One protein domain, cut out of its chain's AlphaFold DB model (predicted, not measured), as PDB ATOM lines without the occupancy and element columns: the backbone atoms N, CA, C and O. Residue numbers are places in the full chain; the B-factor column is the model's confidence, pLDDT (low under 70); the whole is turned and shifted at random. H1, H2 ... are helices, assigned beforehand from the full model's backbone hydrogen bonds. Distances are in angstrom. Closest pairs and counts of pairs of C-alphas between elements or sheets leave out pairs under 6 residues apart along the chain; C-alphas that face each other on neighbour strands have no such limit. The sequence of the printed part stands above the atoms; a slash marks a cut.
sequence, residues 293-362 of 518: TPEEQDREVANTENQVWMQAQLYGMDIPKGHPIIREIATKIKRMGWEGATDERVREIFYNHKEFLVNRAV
ATOM      1  N   THR A 293     288.033 552.281 474.364       94.25
ATOM      2  CA  THR A 293     287.374 551.100 473.785       94.25
ATOM      3  C   THR A 293     288.337 550.360 472.847       94.25
ATOM      4  O   THR A 293     289.276 550.971 472.326       94.25
ATOM      5  N   PRO A 294     288.129 549.057 472.582       92.56
ATOM      6  CA  PRO A 294     288.952 548.319 471.623       92.56
ATOM      7  C   PRO A 294     289.051 549.006 470.250       92.56
ATOM      8  O   PRO A 294     290.123 549.050 469.657       92.56
ATOM      9  N   GLU A 295     287.968 549.624 469.772       93.38
ATOM     10  CA  GLU A 295     287.949 550.353 468.499       93.38
ATOM     11  C   GLU A 295     288.790 551.637 468.544       93.38
ATOM     12  O   GLU A 295     289.422 552.014 467.554       93.38
ATOM     13  N   GLU A 296     288.806 552.326 469.685       91.81
ATOM     14  CA  GLU A 296     289.641 553.509 469.891       91.81
ATOM     15  C   GLU A 296     291.121 553.137 469.973       91.81
ATOM     16  O   GLU A 296     291.939 553.795 469.326       91.81
ATOM     17  N   GLN A 297     291.448 552.059 470.694       91.12
ATOM     18  CA  GLN A 297     292.798 551.499 470.744       91.12
ATOM     19  C   GLN A 297     293.275 551.134 469.337       91.12
ATOM     20  O   GLN A 297     294.335 551.590 468.914       91.12
ATOM     21  N   ASP A 298     292.472 550.389 468.576       92.50
ATOM     22  CA  ASP A 298     292.816 549.973 467.217       92.50
ATOM     23  C   ASP A 298     293.028 551.163 466.276       92.50
ATOM     24  O   ASP A 298     293.957 551.146 465.466       92.50
ATOM     25  N   ARG A 299     292.218 552.222 466.397       93.25
ATOM     26  CA  ARG A 299     292.397 553.461 465.624       93.25
ATOM     27  C   ARG A 299     293.704 554.169 465.982       93.25
ATOM     28  O   ARG A 299     294.410 554.642 465.091       93.25
ATOM     29  N   GLU A 300     294.033 554.245 467.268       91.94
ATOM     30  CA  GLU A 300     295.284 554.840 467.741       91.94
ATOM     31  C   GLU A 300     296.507 554.025 467.302       91.94
ATOM     32  O   GLU A 300     297.488 554.611 466.836       91.94
ATOM     33  N   VAL A 301     296.442 552.689 467.376       93.88
ATOM     34  CA  VAL A 301     297.489 551.806 466.843       93.88
ATOM     35  C   VAL A 301     297.629 552.005 465.336       93.88
ATOM     36  O   VAL A 301     298.738 552.261 464.880       93.88
ATOM     37  N   ALA A 302     296.538 551.968 464.566       94.00
ATOM     38  CA  ALA A 302     296.567 552.081 463.105       94.00
ATOM     39  C   ALA A 302     297.193 553.399 462.611       94.00
ATOM     40  O   ALA A 302     297.933 553.419 461.623       94.00
ATOM     41  N   ASN A 303     296.952 554.508 463.320       91.62
ATOM     42  CA  ASN A 303     297.592 555.790 463.015       91.62
ATOM     43  C   ASN A 303     299.119 555.728 463.196       91.62
ATOM     44  O   ASN A 303     299.869 556.278 462.386       91.62
ATOM     45  N   THR A 304     299.589 555.036 464.237       94.88
ATOM     46  CA  THR A 304     301.020 554.865 464.512       94.88
ATOM     47  C   THR A 304     301.657 553.769 463.657       94.88
ATOM     48  O   THR A 304     302.810 553.925 463.267       94.88
ATOM     49  N   GLU A 305     300.928 552.723 463.262       95.56
ATOM     50  CA  GLU A 305     301.412 551.673 462.351       95.56
ATOM     51  C   GLU A 305     301.963 552.262 461.054       95.56
ATOM     52  O   GLU A 305     303.040 551.875 460.610       95.56
ATOM     53  N   ASN A 306     301.278 553.248 460.466       93.88
ATOM     54  CA  ASN A 306     301.762 553.884 459.242       93.88
ATOM     55  C   ASN A 306     303.088 554.630 459.460       93.88
ATOM     56  O   ASN A 306     303.953 554.603 458.589       93.88
ATOM     57  N   GLN A 307     303.267 555.276 460.617       94.12
ATOM     58  CA  GLN A 307     304.521 555.950 460.967       94.12
ATOM     59  C   GLN A 307     305.651 554.941 461.178       94.12
ATOM     60  O   GLN A 307     306.741 555.125 460.649       94.12
ATOM     61  N   VAL A 308     305.370 553.857 461.904       94.38
ATOM     62  CA  VAL A 308     306.317 552.767 462.169       94.38
ATOM     63  C   VAL A 308     306.734 552.088 460.868       94.38
ATOM     64  O   VAL A 308     307.921 551.863 460.653       94.38
ATOM     65  N   TRP A 309     305.788 551.829 459.967       93.81
ATOM     66  CA  TRP A 309     306.070 551.275 458.647       93.81
ATOM     67  C   TRP A 309     306.938 552.209 457.800       93.81
ATOM     68  O   TRP A 309     307.970 551.769 457.300       93.81
ATOM     69  N   MET A 310     306.583 553.494 457.675       87.88
ATOM     70  CA  MET A 310     307.412 554.464 456.943       87.88
ATOM     71  C   MET A 310     308.825 554.540 457.524       87.88
ATOM     72  O   MET A 310     309.796 554.592 456.774       87.88
ATOM     73  N   GLN A 311     308.950 554.503 458.851       87.31
ATOM     74  CA  GLN A 311     310.249 554.513 459.505       87.31
ATOM     75  C   GLN A 311     311.059 553.250 459.193       87.31
ATOM     76  O   GLN A 311     312.254 553.340 458.923       87.31
ATOM     77  N   ALA A 312     310.414 552.085 459.164       86.38
ATOM     78  CA  ALA A 312     311.066 550.841 458.782       86.38
ATOM     79  C   ALA A 312     311.577 550.884 457.329       86.38
ATOM     80  O   ALA A 312     312.705 550.478 457.059       86.38
ATOM     81  N   GLN A 313     310.789 551.461 456.415       84.56
ATOM     82  CA  GLN A 313     311.187 551.681 455.020       84.56
ATOM     83  C   GLN A 313     312.370 552.657 454.906       84.56
ATOM     84  O   GLN A 313     313.287 552.421 454.125       84.56
ATOM     85  N   LEU A 314     312.404 553.718 455.725       78.56
ATOM     86  CA  LEU A 314     313.555 554.630 455.806       78.56
ATOM     87  C   LEU A 314     314.830 553.928 456.295       78.56
ATOM     88  O   LEU A 314     315.926 554.312 455.891       78.56
ATOM     89  N   TYR A 315     314.700 552.885 457.118       76.12
ATOM     90  CA  TYR A 315     315.812 552.013 457.513       76.12
ATOM     91  C   TYR A 315     316.155 550.937 456.474       76.12
ATOM     92  O   TYR A 315     316.926 550.027 456.774       76.12
ATOM     93  N   GLY A 316     315.578 551.016 455.272       72.62
ATOM     94  CA  GLY A 316     315.810 550.053 454.199       72.62
ATOM     95  C   GLY A 316     315.210 548.676 454.481       72.62
ATOM     96  O   GLY A 316     315.635 547.690 453.884       72.62
ATOM     97  N   MET A 317     314.255 548.574 455.411       79.81
ATOM     98  CA  MET A 317     313.595 547.311 455.719       79.81
ATOM     99  C   MET A 317     312.393 547.118 454.798       79.81
ATOM    100  O   MET A 317     311.407 547.849 454.897       79.81
ATOM    101  N   ASP A 318     312.449 546.100 453.941       81.50
ATOM    102  CA  ASP A 318     311.327 545.715 453.081       81.50
ATOM    103  C   ASP A 318     310.279 544.922 453.878       81.50
ATOM    104  O   ASP A 318     310.231 543.692 453.870       81.50
ATOM    105  N   ILE A 319     309.494 545.644 454.680       84.00
ATOM    106  CA  ILE A 319     308.442 545.072 455.521       84.00
ATOM    107  C   ILE A 319     307.083 545.507 454.967       84.00
ATOM    108  O   ILE A 319     306.821 546.714 454.872       84.00
ATOM    109  N   PRO A 320     306.177 544.563 454.653       90.06
ATOM    110  CA  PRO A 320     304.816 544.894 454.258       90.06
ATOM    111  C   PRO A 320     304.105 545.723 455.333       90.06
ATOM    112  O   PRO A 320     304.236 545.455 456.527       90.06
ATOM    113  N   LYS A 321     303.281 546.691 454.922       92.12
ATOM    114  CA  LYS A 321     302.560 547.589 455.845       92.12
ATOM    115  C   LYS A 321     301.741 546.856 456.918       92.12
ATOM    116  O   LYS A 321     301.618 547.358 458.027       92.12
ATOM    117  N   GLY A 322     301.202 545.680 456.597       91.19
ATOM    118  CA  GLY A 322     300.400 544.857 457.510       91.19
ATOM    119  C   GLY A 322     301.185 543.837 458.340       91.19
ATOM    120  O   GLY A 322     300.570 542.942 458.912       91.19
ATOM    121  N   HIS A 323     302.519 543.899 458.376       92.50
ATOM    122  CA  HIS A 323     303.310 542.911 459.110       92.50
ATOM    123  C   HIS A 323     303.023 542.985 460.629       92.50
ATOM    124  O   HIS A 323     303.058 544.089 461.183       92.50
ATOM    125  N   PRO A 324     302.802 541.854 461.340       92.81
ATOM    126  CA  PRO A 324     302.406 541.845 462.759       92.81
ATOM    127  C   PRO A 324     303.317 542.660 463.687       92.81
ATOM    128  O   PRO A 324     302.856 543.330 464.607       92.81
ATOM    129  N   ILE A 325     304.615 542.661 463.400       89.88
ATOM    130  CA  ILE A 325     305.623 543.434 464.132       89.88
ATOM    131  C   ILE A 325     305.405 544.958 464.095       89.88
ATOM    132  O   ILE A 325     305.702 545.643 465.068       89.88
ATOM    133  N   ILE A 326     304.866 545.508 462.998       94.31
ATOM    134  CA  ILE A 326     304.591 546.946 462.872       94.31
ATOM    135  C   ILE A 326     303.493 547.321 463.865       94.31
ATOM    136  O   ILE A 326     303.621 548.312 464.584       94.31
ATOM    137  N   ARG A 327     302.463 546.471 463.968       94.69
ATOM    138  CA  ARG A 327     301.394 546.592 464.962       94.69
ATOM    139  C   ARG A 327     301.917 546.433 466.383       94.69
ATOM    140  O   ARG A 327     301.539 547.211 467.256       94.69
ATOM    141  N   GLU A 328     302.801 545.466 466.625       92.69
ATOM    142  CA  GLU A 328     303.417 545.262 467.939       92.69
ATOM    143  C   GLU A 328     304.203 546.504 468.387       92.69
ATOM    144  O   GLU A 328     303.999 547.002 469.497       92.69
ATOM    145  N   ILE A 329     305.056 547.048 467.515       92.81
ATOM    146  CA  ILE A 329     305.844 548.255 467.789       92.81
ATOM    147  C   ILE A 329     304.926 549.466 467.982       92.81
ATOM    148  O   ILE A 329     305.103 550.210 468.945       92.81
ATOM    149  N   ALA A 330     303.921 549.653 467.124       94.94
ATOM    150  CA  ALA A 330     302.954 550.741 467.254       94.94
ATOM    151  C   ALA A 330     302.181 550.669 468.579       94.94
ATOM    152  O   ALA A 330     302.022 551.679 469.266       94.94
ATOM    153  N   THR A 331     301.781 549.465 468.986       92.94
ATOM    154  CA  THR A 331     301.139 549.222 470.283       92.94
ATOM    155  C   THR A 331     302.087 549.570 471.429       92.94
ATOM    156  O   THR A 331     301.681 550.255 472.366       92.94
ATOM    157  N   LYS A 332     303.364 549.165 471.357       90.25
ATOM    158  CA  LYS A 332     304.374 549.530 472.365       90.25
ATOM    159  C   LYS A 332     304.584 551.041 472.443       90.25
ATOM    160  O   LYS A 332     304.552 551.570 473.545       90.25
ATOM    161  N   ILE A 333     304.712 551.740 471.312       91.81
ATOM    162  CA  ILE A 333     304.836 553.208 471.272       91.81
ATOM    163  C   ILE A 333     303.678 553.863 472.025       91.81
ATOM    164  O   ILE A 333     303.907 554.712 472.885       91.81
ATOM    165  N   LYS A 334     302.438 553.445 471.736       90.50
ATOM    166  CA  LYS A 334     301.246 554.013 472.373       90.50
ATOM    167  C   LYS A 334     301.158 553.693 473.859       90.50
ATOM    168  O   LYS A 334     300.915 554.594 474.656       90.50
ATOM    169  N   ARG A 335     301.393 552.437 474.243       85.12
ATOM    170  CA  ARG A 335     301.323 552.003 475.646       85.12
ATOM    171  C   ARG A 335     302.413 552.624 476.510       85.12
ATOM    172  O   ARG A 335     302.167 552.988 477.652       85.12
ATOM    173  N   MET A 336     303.608 552.771 475.950       81.44
ATOM    174  CA  MET A 336     304.760 553.319 476.659       81.44
ATOM    175  C   MET A 336     304.840 554.850 476.580       81.44
ATOM    176  O   MET A 336     305.738 555.438 477.182       81.44
ATOM    177  N   GLY A 337     303.935 555.499 475.838       83.44
ATOM    178  CA  GLY A 337     303.934 556.950 475.648       83.44
ATOM    179  C   GLY A 337     305.197 557.475 474.961       83.44
ATOM    180  O   GLY A 337     305.668 558.559 475.304       83.44
ATOM    181  N   TRP A 338     305.783 556.699 474.045       88.88
ATOM    182  CA  TRP A 338     306.964 557.114 473.282       88.88
ATOM    183  C   TRP A 338     306.608 558.213 472.279       88.88
ATOM    184  O   TRP A 338     305.467 558.307 471.825       88.88
ATOM    185  N   GLU A 339     307.593 559.029 471.894       87.38
ATOM    186  CA  GLU A 339     307.377 560.222 471.053       87.38
ATOM    187  C   GLU A 339     307.013 559.904 469.587       87.38
ATOM    188  O   GLU A 339     306.863 560.803 468.761       87.38
ATOM    189  N   GLY A 340     306.825 558.626 469.254       89.69
ATOM    190  CA  GLY A 340     306.412 558.147 467.942       89.69
ATOM    191  C   GLY A 340     307.383 557.117 467.376       89.69
ATOM    192  O   GLY A 340     308.144 556.484 468.104       89.69
ATOM    193  N   ALA A 341     307.353 556.946 466.053       88.06
ATOM    194  CA  ALA A 341     308.196 555.976 465.353       88.06
ATOM    195  C   ALA A 341     309.686 556.365 465.293       88.06
ATOM    196  O   ALA A 341     310.521 555.505 465.039       88.06
ATOM    197  N   THR A 342     310.027 557.636 465.531       84.31
ATOM    198  CA  THR A 342     311.406 558.158 465.485       84.31
ATOM    199  C   THR A 342     312.179 557.983 466.794       84.31
ATOM    200  O   THR A 342     313.347 558.362 466.874       84.31
ATOM    201  N   ASP A 343     311.531 557.454 467.831       87.62
ATOM    202  CA  ASP A 343     312.135 557.221 469.140       87.62
ATOM    203  C   ASP A 343     313.303 556.217 469.039       87.62
ATOM    204  O   ASP A 343     313.214 555.212 468.331       87.62
ATOM    205  N   GLU A 344     314.406 556.466 469.755       80.50
ATOM    206  CA  GLU A 344     315.593 555.591 469.748       80.50
ATOM    207  C   GLU A 344     315.246 554.142 470.110       80.50
ATOM    208  O   GLU A 344     315.744 553.197 469.503       80.50
ATOM    209  N   ARG A 345     314.306 553.952 471.037       84.69
ATOM    210  CA  ARG A 345     313.881 552.622 471.491       84.69
ATOM    211  C   ARG A 345     313.161 551.844 470.392       84.69
ATOM    212  O   ARG A 345     313.261 550.621 470.323       84.69
ATOM    213  N   VAL A 346     312.457 552.544 469.502       86.69
ATOM    214  CA  VAL A 346     311.810 551.936 468.330       86.69
ATOM    215  C   VAL A 346     312.867 551.441 467.351       86.69
ATOM    216  O   VAL A 346     312.762 550.315 466.860       86.69
ATOM    217  N   ARG A 347     313.920 552.239 467.121       82.12
ATOM    218  CA  ARG A 347     315.070 551.821 466.309       82.12
ATOM    219  C   ARG A 347     315.738 550.581 466.866       82.12
ATOM    220  O   ARG A 347     316.048 549.664 466.112       82.12
ATOM    221  N   GLU A 348     315.920 550.530 468.178       81.62
ATOM    222  CA  GLU A 348     316.519 549.377 468.832       81.62
ATOM    223  C   GLU A 348     315.651 548.119 468.694       81.62
ATOM    224  O   GLU A 348     316.183 547.050 468.391       81.62
ATOM    225  N   ILE A 349     314.322 548.221 468.833       85.50
ATOM    226  CA  ILE A 349     313.423 547.082 468.588       85.50
ATOM    227  C   ILE A 349     313.551 546.611 467.144       85.50
ATOM    228  O   ILE A 349     313.727 545.415 466.906       85.50
ATOM    229  N   PHE A 350     313.518 547.541 466.186       82.38
ATOM    230  CA  PHE A 350     313.780 547.209 464.794       82.38
ATOM    231  C   PHE A 350     315.131 546.532 464.634       82.38
ATOM    232  O   PHE A 350     315.219 545.592 463.856       82.38
ATOM    233  N   TYR A 351     316.161 546.953 465.374       73.50
ATOM    234  CA  TYR A 351     317.493 546.376 465.290       73.50
ATOM    235  C   TYR A 351     317.588 544.968 465.911       73.50
ATOM    236  O   TYR A 351     318.233 544.079 465.355       73.50
ATOM    237  N   ASN A 352     316.922 544.725 467.030       80.00
ATOM    238  CA  ASN A 352     317.063 543.479 467.780       80.00
ATOM    239  C   ASN A 352     316.034 542.404 467.370       80.00
ATOM    240  O   ASN A 352     316.175 541.245 467.761       80.00
ATOM    241  N   HIS A 353     315.009 542.745 466.579       80.50
ATOM    242  CA  HIS A 353     314.006 541.765 466.162       80.50
ATOM    243  C   HIS A 353     314.585 540.726 465.190       80.50
ATOM    244  O   HIS A 353     315.145 541.069 464.144       80.50
ATOM    245  N   LYS A 354     314.396 539.438 465.505       70.62
ATOM    246  CA  LYS A 354     315.002 538.305 464.782       70.62
ATOM    247  C   LYS A 354     314.668 538.270 463.291       70.62
ATOM    248  O   LYS A 354     315.537 537.964 462.481       70.62
ATOM    249  N   GLU A 355     313.437 538.609 462.925       66.88
ATOM    250  CA  GLU A 355     312.985 538.619 461.526       66.88
ATOM    251  C   GLU A 355     313.706 539.690 460.693       66.88
ATOM    252  O   GLU A 355     313.979 539.493 459.512       66.88
ATOM    253  N   PHE A 356     314.102 540.798 461.321       66.44
ATOM    254  CA  PHE A 356     314.796 541.893 460.644       66.44
ATOM    255  C   PHE A 356     316.303 541.682 460.551       66.44
ATOM    256  O   PHE A 356     316.942 542.276 459.686       66.44
ATOM    257  N   LEU A 357     316.873 540.814 461.393       59.25
ATOM    258  CA  LEU A 357     318.267 540.389 461.262       59.25
ATOM    259  C   LEU A 357     318.495 539.635 459.941       59.25
ATOM    260  O   LEU A 357     319.558 539.767 459.343       59.25
ATOM    261  N   VAL A 358     317.486 538.898 459.456       50.72
ATOM    262  CA  VAL A 358     317.560 538.124 458.204       50.72
ATOM    263  C   VAL A 358     317.533 539.039 456.976       50.72
ATOM    264  O   VAL A 358     318.382 538.893 456.103       50.72
ATOM    265  N   ASN A 359     316.638 540.033 456.934       50.28
ATOM    266  CA  ASN A 359     316.574 540.982 455.812       50.28
ATOM    267  C   ASN A 359     317.707 542.026 455.844       50.28
ATOM    268  O   ASN A 359     318.125 542.510 454.795       50.28
ATOM    269  N   ARG A 360     318.275 542.336 457.021       54.41
ATOM    270  CA  ARG A 360     319.475 543.188 457.123       54.41
ATOM    271  C   ARG A 360     320.735 542.541 456.568       54.41
ATOM    272  O   ARG A 360     321.613 543.261 456.100       54.41
ATOM    273  N   ALA A 361     320.821 541.212 456.592       49.94
ATOM    274  CA  ALA A 361     321.998 540.482 456.140       49.94
ATOM    275  C   ALA A 361     322.297 540.641 454.635       49.94
ATOM    276  O   ALA A 361     323.386 540.273 454.211       49.94
ATOM    277  N   VAL A 362     321.374 541.186 453.830       53.72
ATOM    278  CA  VAL A 362     321.427 541.041 452.361       53.72
ATOM    279  C   VAL A 362     321.718 542.356 451.610       53.72
ATOM    280  O   VAL A 362     321.898 542.334 450.400       53.72
TER     281      VAL A 362
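This is residues 293 to 362 of the 518 residues of an uncharacterized protein of Dehalococcoidia bacterium (UniProt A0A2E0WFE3). One long helix, H1, with a kink partway along it, is crossed by a second helix, H2, and a shorter helix, H3, comes back the opposite way to H2 at a shallow tilt. A small helix, H4, turns off after H3 and ends near the last printed residue, far from where H1 begins. The printed part has 70 residues with four named helices, H1 to H4 in order along the chain, and no named strand; its class is all helix. It is compact, with a radius of gyration of the C-alphas of 11.7 A, yet elongated in outline, with spans of 41 by 22 by 18 A.

H1, residues 294 to 314, begins at C-alpha 294 at (288.952, 548.319, 471.623) and is 29.9 A long, with a kink of 25 degrees near residue 303. H2, residues 324 to 336, is 18.2 A long. H3 is residues 344 to 352, and H4 is residues 354 to 360, ending at C-alpha 360 at (319.475, 543.188, 457.123).

H1 touches H2 with its residues 300 to 309 alone, the closest C-alphas being those of Glu 305 and Ala 330, 5.2 A apart. They run opposite ways at a steep tilt of 67 degrees, only just short of about perpendicular. H2 and H3, a helical hairpin, only just touch, with 3 pairs of C-alphas within 8 A; the closest are those of Ile 329 and Val 346, 7.0 A apart. H3 and H4 are close but not clearly touching, about perpendicular at 88 degrees. H4 is apart from H1 and H2. In H2 and H3 every O i to N i+4 pair is within hydrogen-bond range; in H1 15 of 17 are, and in H4 1 of 3, beside 1 of 4 O i to N i+3 pairs.

The C-alphas farthest apart, those of Thr 293 and Val 362, are 41.5 A apart. The printed part has no cut, and no link is long. Residues 355 to 362 have pLDDT under 70.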